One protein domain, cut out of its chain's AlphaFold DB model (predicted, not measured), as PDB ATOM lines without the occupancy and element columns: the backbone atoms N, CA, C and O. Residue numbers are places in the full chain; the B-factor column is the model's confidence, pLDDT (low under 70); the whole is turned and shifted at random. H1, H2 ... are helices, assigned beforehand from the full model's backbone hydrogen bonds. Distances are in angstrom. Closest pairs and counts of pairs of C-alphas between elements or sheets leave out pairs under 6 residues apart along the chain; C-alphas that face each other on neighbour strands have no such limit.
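Overview. This is residues 450 to 468 and 479 to 529 of the 773 residues of an uncharacterized protein of Oxytricha trifallax (UniProt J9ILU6). One long helix, H2, makes the base, and two shorter helices, H1 and H3, stand side by side over its later part: H1 starts on H2 and rises across it, while the chain turns back after H2 to bring in H3 next to H1. Residues 479 to 489, which hold no named helix but a short helical run at residues 484 to 486, lead into the first end of H2. The printed part has 70 residues, with three named helices in the order H1, H2, H3 and no named strand; its class is all helix. It is compact, with a radius of gyration of the C-alphas of 12.6 A, and only just elongated, spanning 37 by 24 by 21 A.

Arrangement. Begin with H2, residues 490 to 508, the longest helix. Look at its residues 500 to 504, which alone touch residues 452 to 456 of H1, residues 451 to 464; the closest C-alphas, of Asn 452 and Ser 503, are 5.2 A apart. The lines of H1 and H2 are only just about perpendicular, at 71 degrees. Next find H3, residues 515 to 529, which touches H1, the closest C-alphas being those of Gln 460 and Ile 524, 5.6 A apart. H1 and H3 run the same way at a shallow tilt of 29 degrees. H2 and H3 are close but not clearly touching, with the C-alphas of Leu 507 and Asp 517 the closest at 7.1 A; they run opposite ways at a steep tilt of 56 degrees. Each O i to N i+4 pair is within hydrogen-bond range in H1 and H2, and 9 of 11 are in H3.

Along the chain. Find C-alpha 490 at (239.145, 230.794, 191.022); from there H2 runs 26.6 A to C-alpha 508. H1 begins at C-alpha 451, at (235.495, 244.437, 209.900), and is 19.7 A long. H3 is 20.3 A long and ends at C-alpha 529, at (217.105, 248.584, 191.405).

Size, cuts and confidence. The C-alphas farthest apart, of Lys 488 and Glu 512, are 37.9 A apart. Residues 469 to 478 are not printed, and C-alphas 468 and 479 stand 17.7 A apart across this cut; the link from H2 to H3 is short. Look for pLDDT under 70 at residues 464 to 468, 479 and 527 to 529.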
ATOM      1  N   ASN A 450     233.003 247.984 212.273       87.69
ATOM      2  CA  ASN A 450     233.399 246.580 212.396       87.69
ATOM      3  C   ASN A 450     234.000 246.062 211.064       87.69
ATOM      4  O   ASN A 450     233.698 246.607 209.998       87.69
ATOM      5  N   GLU A 451     234.828 245.011 211.086       88.75
ATOM      6  CA  GLU A 451     235.495 244.437 209.900       88.75
ATOM      7  C   GLU A 451     234.501 244.138 208.763       88.75
ATOM      8  O   GLU A 451     234.726 244.528 207.615       88.75
ATOM      9  N   ASN A 452     233.334 243.580 209.093       88.38
ATOM     10  CA  ASN A 452     232.287 243.262 208.114       88.38
ATOM     11  C   ASN A 452     231.659 244.520 207.496       88.38
ATOM     12  O   ASN A 452     231.394 244.571 206.294       88.38
ATOM     13  N   GLN A 453     231.483 245.588 208.283       90.06
ATOM     14  CA  GLN A 453     230.998 246.879 207.783       90.06
ATOM     15  C   GLN A 453     232.054 247.572 206.911       90.06
ATOM     16  O   GLN A 453     231.709 248.176 205.893       90.06
ATOM     17  N   LYS A 454     233.343 247.455 207.266       87.81
ATOM     18  CA  LYS A 454     234.465 247.930 206.439       87.81
ATOM     19  C   LYS A 454     234.478 247.211 205.094       87.81
ATOM     20  O   LYS A 454     234.573 247.872 204.060       87.81
ATOM     21  N   MET A 455     234.332 245.885 205.097       87.56
ATOM     22  CA  MET A 455     234.263 245.077 203.879       87.56
ATOM     23  C   MET A 455     233.071 245.480 203.005       87.56
ATOM     24  O   MET A 455     233.242 245.722 201.810       87.56
ATOM     25  N   LEU A 456     231.888 245.636 203.605       85.69
ATOM     26  CA  LEU A 456     230.668 246.018 202.897       85.69
ATOM     27  C   LEU A 456     230.748 247.438 202.319       85.69
ATOM     28  O   LEU A 456     230.313 247.673 201.195       85.69
ATOM     29  N   MET A 457     231.358 248.380 203.041       85.38
ATOM     30  CA  MET A 457     231.570 249.749 202.567       85.38
ATOM     31  C   MET A 457     232.592 249.801 201.425       85.38
ATOM     32  O   MET A 457     232.368 250.499 200.432       85.38
ATOM     33  N   LYS A 458     233.679 249.020 201.510       85.06
ATOM     34  CA  LYS A 458     234.621 248.867 200.396       85.06
ATOM     35  C   LYS A 458     233.931 248.236 199.168       85.06
ATOM     36  O   LYS A 458     234.116 248.723 198.052       85.06
ATOM     37  N   PHE A 459     233.086 247.218 199.366       85.38
ATOM     38  CA  PHE A 459     232.290 246.585 198.305       85.38
ATOM     39  C   PHE A 459     231.296 247.568 197.670       85.38
ATOM     40  O   PHE A 459     231.243 247.691 196.448       85.38
ATOM     41  N   GLN A 460     230.568 248.339 198.485       85.06
ATOM     42  CA  GLN A 460     229.658 249.388 198.028       85.06
ATOM     43  C   GLN A 460     230.398 250.452 197.212       85.06
ATOM     44  O   GLN A 460     229.900 250.847 196.166       85.06
ATOM     45  N   ARG A 461     231.582 250.912 197.639       80.44
ATOM     46  CA  ARG A 461     232.369 251.892 196.869       80.44
ATOM     47  C   ARG A 461     232.713 251.373 195.479       80.44
ATOM     48  O   ARG A 461     232.485 252.099 194.520       80.44
ATOM     49  N   LYS A 462     233.186 250.129 195.377       79.12
ATOM     50  CA  LYS A 462     233.511 249.503 194.088       79.12
ATOM     51  C   LYS A 462     232.282 249.281 193.209       79.12
ATOM     52  O   LYS A 462     232.364 249.439 192.001       79.12
ATOM     53  N   MET A 463     231.155 248.905 193.809       73.88
ATOM     54  CA  MET A 463     229.938 248.610 193.059       73.88
ATOM     55  C   MET A 463     229.143 249.858 192.699       73.88
ATOM     56  O   MET A 463     228.492 249.844 191.670       73.88
ATOM     57  N   VAL A 464     229.142 250.921 193.510       67.06
ATOM     58  CA  VAL A 464     228.366 252.150 193.258       67.06
ATOM     59  C   VAL A 464     229.102 253.072 192.296       67.06
ATOM     60  O   VAL A 464     228.495 253.581 191.353       67.06
ATOM     61  N   LEU A 465     230.403 253.242 192.504       60.62
ATOM     62  CA  LEU A 465     231.260 254.058 191.668       60.62
ATOM     63  C   LEU A 465     231.929 253.109 190.663       60.62
ATOM     64  O   LEU A 465     232.924 252.481 191.005       60.62
ATOM     65  N   ASP A 466     231.407 252.982 189.433       49.00
ATOM     66  CA  ASP A 466     232.046 252.202 188.338       49.00
ATOM     67  C   ASP A 466     233.362 252.843 187.852       49.00
ATOM     68  O   ASP A 466     233.740 252.791 186.682       49.00
ATOM     69  N   SER A 467     234.067 253.526 188.740       43.69
ATOM     70  CA  SER A 467     235.271 254.250 188.438       43.69
ATOM     71  C   SER A 467     236.487 253.384 188.741       43.69
ATOM     72  O   SER A 467     237.062 253.427 189.826       43.69
ATOM     73  N   GLU A 468     237.062 252.833 187.673       48.62
ATOM     74  CA  GLU A 468     238.522 252.696 187.500       48.62
ATOM     75  C   GLU A 468     239.261 254.068 187.571       48.62
ATOM     76  O   GLU A 468     240.368 254.243 187.056       48.62
ATOM     77  N   GLN A 479     247.578 243.802 199.253       56.50
ATOM     78  CA  GLN A 479     246.575 242.944 199.890       56.50
ATOM     79  C   GLN A 479     245.158 243.537 199.917       56.50
ATOM     80  O   GLN A 479     244.350 243.217 200.792       56.50
ATOM     81  N   ASP A 480     244.802 244.416 198.977       73.19
ATOM     82  CA  ASP A 480     243.423 244.894 198.916       73.19
ATOM     83  C   ASP A 480     242.507 243.727 198.492       73.19
ATOM     84  O   ASP A 480     242.446 243.341 197.321       73.19
ATOM     85  N   THR A 481     241.781 243.159 199.461       72.88
ATOM     86  CA  THR A 481     240.878 241.992 199.335       72.88
ATOM     87  C   THR A 481     239.861 242.101 198.198       72.88
ATOM     88  O   THR A 481     239.277 241.119 197.752       72.88
ATOM     89  N   ILE A 482     239.670 243.303 197.672       75.38
ATOM     90  CA  ILE A 482     238.805 243.608 196.543       75.38
ATOM     91  C   ILE A 482     239.455 243.370 195.172       75.38
ATOM     92  O   ILE A 482     238.741 243.063 194.215       75.38
ATOM     93  N   LYS A 483     240.781 243.489 195.046       81.75
ATOM     94  CA  LYS A 483     241.501 243.050 193.838       81.75
ATOM     95  C   LYS A 483     241.462 241.526 193.725       81.75
ATOM     96  O   LYS A 483     241.315 240.995 192.631       81.75
ATOM     97  N   LEU A 484     241.456 240.832 194.867       84.56
ATOM     98  CA  LEU A 484     241.252 239.382 194.941       84.56
ATOM     99  C   LEU A 484     239.854 238.951 194.450       84.56
ATOM    100  O   LEU A 484     239.679 237.827 193.998       84.56
ATOM    101  N   PHE A 485     238.867 239.853 194.423       83.06
ATOM    102  CA  PHE A 485     237.564 239.593 193.788       83.06
ATOM    103  C   PHE A 485     237.657 239.440 192.257       83.06
ATOM    104  O   PHE A 485     236.795 238.810 191.643       83.06
ATOM    105  N   GLU A 486     238.692 240.020 191.645       84.12
ATOM    106  CA  GLU A 486     238.987 239.966 190.206       84.12
ATOM    107  C   GLU A 486     240.161 239.033 189.884       84.12
ATOM    108  O   GLU A 486     240.537 238.905 188.718       84.12
ATOM    109  N   SER A 487     240.734 238.345 190.882       91.06
ATOM    110  CA  SER A 487     241.867 237.446 190.657       91.06
ATOM    111  C   SER A 487     241.521 236.394 189.607       91.06
ATOM    112  O   SER A 487     240.415 235.845 189.606       91.06
ATOM    113  N   LYS A 488     242.473 236.078 188.718       92.31
ATOM    114  CA  LYS A 488     242.326 234.971 187.755       92.31
ATOM    115  C   LYS A 488     242.192 233.618 188.464       92.31
ATOM    116  O   LYS A 488     241.512 232.738 187.956       92.31
ATOM    117  N   ASN A 489     242.781 233.487 189.655       93.31
ATOM    118  CA  ASN A 489     242.642 232.303 190.493       93.31
ATOM    119  C   ASN A 489     241.201 232.185 191.029       93.31
ATOM    120  O   ASN A 489     240.719 233.069 191.746       93.31
ATOM    121  N   TYR A 490     240.527 231.093 190.655       93.88
ATOM    122  CA  TYR A 490     239.145 230.794 191.022       93.88
ATOM    123  C   TYR A 490     238.964 230.584 192.532       93.88
ATOM    124  O   TYR A 490     237.989 231.080 193.092       93.88
ATOM    125  N   ILE A 491     239.917 229.921 193.197       92.00
ATOM    126  CA  ILE A 491     239.844 229.592 194.630       92.00
ATOM    127  C   ILE A 491     239.831 230.877 195.459       92.00
ATOM    128  O   ILE A 491     238.952 231.079 196.294       92.00
ATOM    129  N   ILE A 492     240.747 231.797 195.154       88.31
ATOM    130  CA  ILE A 492     240.820 233.112 195.802       88.31
ATOM    131  C   ILE A 492     239.508 233.882 195.588       88.31
ATOM    132  O   ILE A 492     238.921 234.411 196.533       88.31
ATOM    133  N   ARG A 493     238.984 233.886 194.358       93.75
ATOM    134  CA  ARG A 493     237.716 234.549 194.028       93.75
ATOM    135  C   ARG A 493     236.530 233.951 194.794       93.75
ATOM    136  O   ARG A 493     235.660 234.698 195.247       93.75
ATOM    137  N   ALA A 494     236.476 232.628 194.935       91.06
ATOM    138  CA  ALA A 494     235.432 231.921 195.674       91.06
ATOM    139  C   ALA A 494     235.516 232.206 197.181       91.06
ATOM    140  O   ALA A 494     234.503 232.543 197.794       91.06
ATOM    141  N   MET A 495     236.721 232.183 197.755       89.25
ATOM    142  CA  MET A 495     236.962 232.486 199.168       89.25
ATOM    143  C   MET A 495     236.492 233.901 199.529       89.25
ATOM    144  O   MET A 495     235.765 234.097 200.504       89.25
ATOM    145  N   VAL A 496     236.832 234.896 198.706       89.00
ATOM    146  CA  VAL A 496     236.427 236.285 198.958       89.00
ATOM    147  C   VAL A 496     234.913 236.474 198.760       89.00
ATOM    148  O   VAL A 496     234.282 237.197 199.536       89.00
ATOM    149  N   ARG A 497     234.290 235.790 197.786       91.44
ATOM    150  CA  ARG A 497     232.820 235.767 197.637       91.44
ATOM    151  C   ARG A 497     232.131 235.172 198.862       91.44
ATOM    152  O   ARG A 497     231.139 235.742 199.311       91.44
ATOM    153  N   ASN A 498     232.664 234.085 199.416       93.00
ATOM    154  CA  ASN A 498     232.133 233.471 200.631       93.00
ATOM    155  C   ASN A 498     232.271 234.409 201.834       93.00
ATOM    156  O   ASN A 498     231.287 234.607 202.540       93.00
ATOM    157  N   LYS A 499     233.415 235.088 202.005       90.19
ATOM    158  CA  LYS A 499     233.605 236.059 203.100       90.19
ATOM    159  C   LYS A 499     232.648 237.260 202.995       90.19
ATOM    160  O   LYS A 499     232.091 237.696 204.003       90.19
ATOM    161  N   VAL A 500     232.376 237.758 201.782       89.06
ATOM    162  CA  VAL A 500     231.350 238.800 201.561       89.06
ATOM    163  C   VAL A 500     229.940 238.272 201.823       89.06
ATOM    164  O   VAL A 500     229.137 238.977 202.432       89.06
ATOM    165  N   ARG A 501     229.629 237.040 201.403       92.00
ATOM    166  CA  ARG A 501     228.326 236.407 201.661       92.00
ATOM    167  C   ARG A 501     228.086 236.215 203.157       92.00
ATOM    168  O   ARG A 501     227.002 236.542 203.620       92.00
ATOM    169  N   GLN A 502     229.101 235.774 203.895       92.38
ATOM    170  CA  GLN A 502     229.065 235.632 205.347       92.38
ATOM    171  C   GLN A 502     228.878 236.989 206.041       92.38
ATOM    172  O   GLN A 502     227.984 237.150 206.868       92.38
ATOM    173  N   SER A 503     229.640 238.008 205.629       89.62
ATOM    174  CA  SER A 503     229.473 239.380 206.139       89.62
ATOM    175  C   SER A 503     228.054 239.908 205.904       89.62
ATOM    176  O   SER A 503     227.518 240.659 206.715       89.62
ATOM    177  N   PHE A 504     227.441 239.523 204.782       91.94
ATOM    178  CA  PHE A 504     226.075 239.892 204.445       91.94
ATOM    179  C   PHE A 504     225.052 239.133 205.303       91.94
ATOM    180  O   PHE A 504     224.177 239.776 205.881       91.94
ATOM    181  N   SER A 505     225.183 237.808 205.446       91.31
ATOM    182  CA  SER A 505     224.274 236.989 206.261       91.31
ATOM    183  C   SER A 505     224.313 237.373 207.738       91.31
ATOM    184  O   SER A 505     223.265 237.455 208.370       91.31
ATOM    185  N   GLU A 506     225.492 237.692 208.275       93.44
ATOM    186  CA  GLU A 506     225.650 238.165 209.655       93.44
ATOM    187  C   GLU A 506     224.995 239.533 209.894       93.44
ATOM    188  O   GLU A 506     224.557 239.830 211.005       93.44
ATOM    189  N   LEU A 507     224.920 240.390 208.870       90.81
ATOM    190  CA  LEU A 507     224.234 241.679 208.969       90.81
ATOM    191  C   LEU A 507     222.718 241.541 208.812       90.81
ATOM    192  O   LEU A 507     221.983 242.271 209.474       90.81
ATOM    193  N   THR A 508     222.246 240.618 207.971       89.94
ATOM    194  CA  THR A 508     220.810 240.373 207.770       89.94
ATOM    195  C   THR A 508     220.183 239.476 208.832       89.94
ATOM    196  O   THR A 508     218.987 239.583 209.057       89.94
ATOM    197  N   GLY A 509     220.967 238.618 209.495       91.50
ATOM    198  CA  GLY A 509     220.493 237.711 210.547       91.50
ATOM    199  C   GLY A 509     220.276 238.380 211.910       91.50
ATOM    200  O   GLY A 509     219.737 237.763 212.824       91.50
ATOM    201  N   LYS A 510     220.677 239.647 212.076       92.94
ATOM    202  CA  LYS A 510     220.432 240.394 213.316       92.94
ATOM    203  C   LYS A 510     218.958 240.782 213.411       92.94
ATOM    204  O   LYS A 510     218.449 241.467 212.527       92.94
ATOM    205  N   LYS A 511     218.317 240.415 214.531       94.12
ATOM    206  CA  LYS A 511     216.908 240.727 214.845       94.12
ATOM    207  C   LYS A 511     216.593 242.225 214.718       94.12
ATOM    208  O   LYS A 511     215.515 242.590 214.267       94.12
ATOM    209  N   GLU A 512     217.566 243.084 215.031       92.88
ATOM    210  CA  GLU A 512     217.499 244.527 214.799       92.88
ATOM    211  C   GLU A 512     218.712 245.024 214.002       92.88
ATOM    212  O   GLU A 512     219.859 245.009 214.461       92.88
ATOM    213  N   ILE A 513     218.460 245.498 212.781       91.12
ATOM    214  CA  ILE A 513     219.493 246.055 211.906       91.12
ATOM    215  C   ILE A 513     219.760 247.506 212.316       91.12
ATOM    216  O   ILE A 513     218.881 248.369 212.216       91.12
ATOM    217  N   LYS A 514     221.002 247.819 212.714       90.69
ATOM    218  CA  LYS A 514     221.398 249.195 213.051       90.69
ATOM    219  C   LYS A 514     221.180 250.123 211.851       90.69
ATOM    220  O   LYS A 514     221.397 249.757 210.695       90.69
ATOM    221  N   LYS A 515     220.828 251.388 212.110       88.31
ATOM    222  CA  LYS A 515     220.582 252.408 211.065       88.31
ATOM    223  C   LYS A 515     221.745 252.550 210.069       88.31
ATOM    224  O   LYS A 515     221.506 252.843 208.897       88.31
ATOM    225  N   ILE A 516     222.985 252.346 210.522       85.56
ATOM    226  CA  ILE A 516     224.177 252.387 209.666       85.56
ATOM    227  C   ILE A 516     224.240 251.192 208.707       85.56
ATOM    228  O   ILE A 516     224.450 251.391 207.512       85.56
ATOM    229  N   ASP A 517     223.926 249.990 209.191       90.12
ATOM    230  CA  ASP A 517     223.877 248.760 208.394       90.12
ATOM    231  C   ASP A 517     222.758 248.842 207.355       90.12
ATOM    232  O   ASP A 517     222.979 248.574 206.175       90.12
ATOM    233  N   LYS A 518     221.585 249.362 207.745       88.69
ATOM    234  CA  LYS A 518     220.468 249.628 206.823       88.69
ATOM    235  C   LYS A 518     220.871 250.579 205.690       88.69
ATOM    236  O   LYS A 518     220.450 250.387 204.553       88.69
ATOM    237  N   ARG A 519     221.693 251.599 205.969       85.00
ATOM    238  CA  ARG A 519     222.202 252.537 204.949       85.00
ATOM    239  C   ARG A 519     223.234 251.890 204.022       85.00
ATOM    240  O   ARG A 519     223.153 252.117 202.817       85.00
ATOM    241  N   LEU A 520     224.154 251.083 204.557       84.38
ATOM    242  CA  LEU A 520     225.141 250.338 203.760       84.38
ATOM    243  C   LEU A 520     224.449 249.337 202.822       84.38
ATOM    244  O   LEU A 520     224.705 249.336 201.618       84.38
ATOM    245  N   LEU A 521     223.493 248.565 203.349       87.75
ATOM    246  CA  LEU A 521     222.674 247.633 202.572       87.75
ATOM    247  C   LEU A 521     221.863 248.369 201.499       87.75
ATOM    248  O   LEU A 521     221.920 248.004 200.325       87.75
ATOM    249  N   LYS A 522     221.177 249.464 201.860       85.38
ATOM    250  CA  LYS A 522     220.421 250.287 200.899       85.38
ATOM    251  C   LYS A 522     221.319 250.779 199.759       85.38
ATOM    252  O   LYS A 522     220.900 250.755 198.606       85.38
ATOM    253  N   GLY A 523     222.555 251.172 200.059       81.38
ATOM    254  CA  GLY A 523     223.536 251.593 199.060       81.38
ATOM    255  C   GLY A 523     223.910 250.510 198.043       81.38
ATOM    256  O   GLY A 523     224.121 250.826 196.875       81.38
ATOM    257  N   ILE A 524     223.942 249.243 198.461       83.50
ATOM    258  CA  ILE A 524     224.232 248.099 197.583       83.50
ATOM    259  C   ILE A 524     223.027 247.763 196.696       83.50
ATOM    260  O   ILE A 524     223.185 247.533 195.496       83.50
ATOM    261  N   PHE A 525     221.816 247.775 197.257       82.94
ATOM    262  CA  PHE A 525     220.605 247.394 196.522       82.94
ATOM    263  C   PHE A 525     220.068 248.486 195.589       82.94
ATOM    264  O   PHE A 525     219.558 248.165 194.516       82.94
ATOM    265  N   LEU A 526     220.229 249.771 195.933       74.62
ATOM    266  CA  LEU A 526     219.718 250.895 195.134       74.62
ATOM    267  C   LEU A 526     220.245 250.908 193.694       74.62
ATOM    268  O   LEU A 526     219.508 251.259 192.778       74.62
ATOM    269  N   LYS A 527     221.505 250.513 193.467       64.75
ATOM    270  CA  LYS A 527     222.071 250.478 192.111       64.75
ATOM    271  C   LYS A 527     221.508 249.328 191.277       64.75
ATOM    272  O   LYS A 527     221.262 249.504 190.087       64.75
ATOM    273  N   ARG A 528     221.253 248.177 191.909       64.88
ATOM    274  CA  ARG A 528     220.621 247.034 191.240       64.88
ATOM    275  C   ARG A 528     219.201 247.395 190.807       64.88
ATOM    276  O   ARG A 528     218.870 247.163 189.654       64.88
ATOM    277  N   LEU A 529     218.454 248.077 191.682       59.72
ATOM    278  CA  LEU A 529     217.105 248.584 191.405       59.72
ATOM    279  C   LEU A 529     217.070 249.681 190.330       59.72
ATOM    280  O   LEU A 529     216.173 249.679 189.498       59.72
TER     281      LEU A 529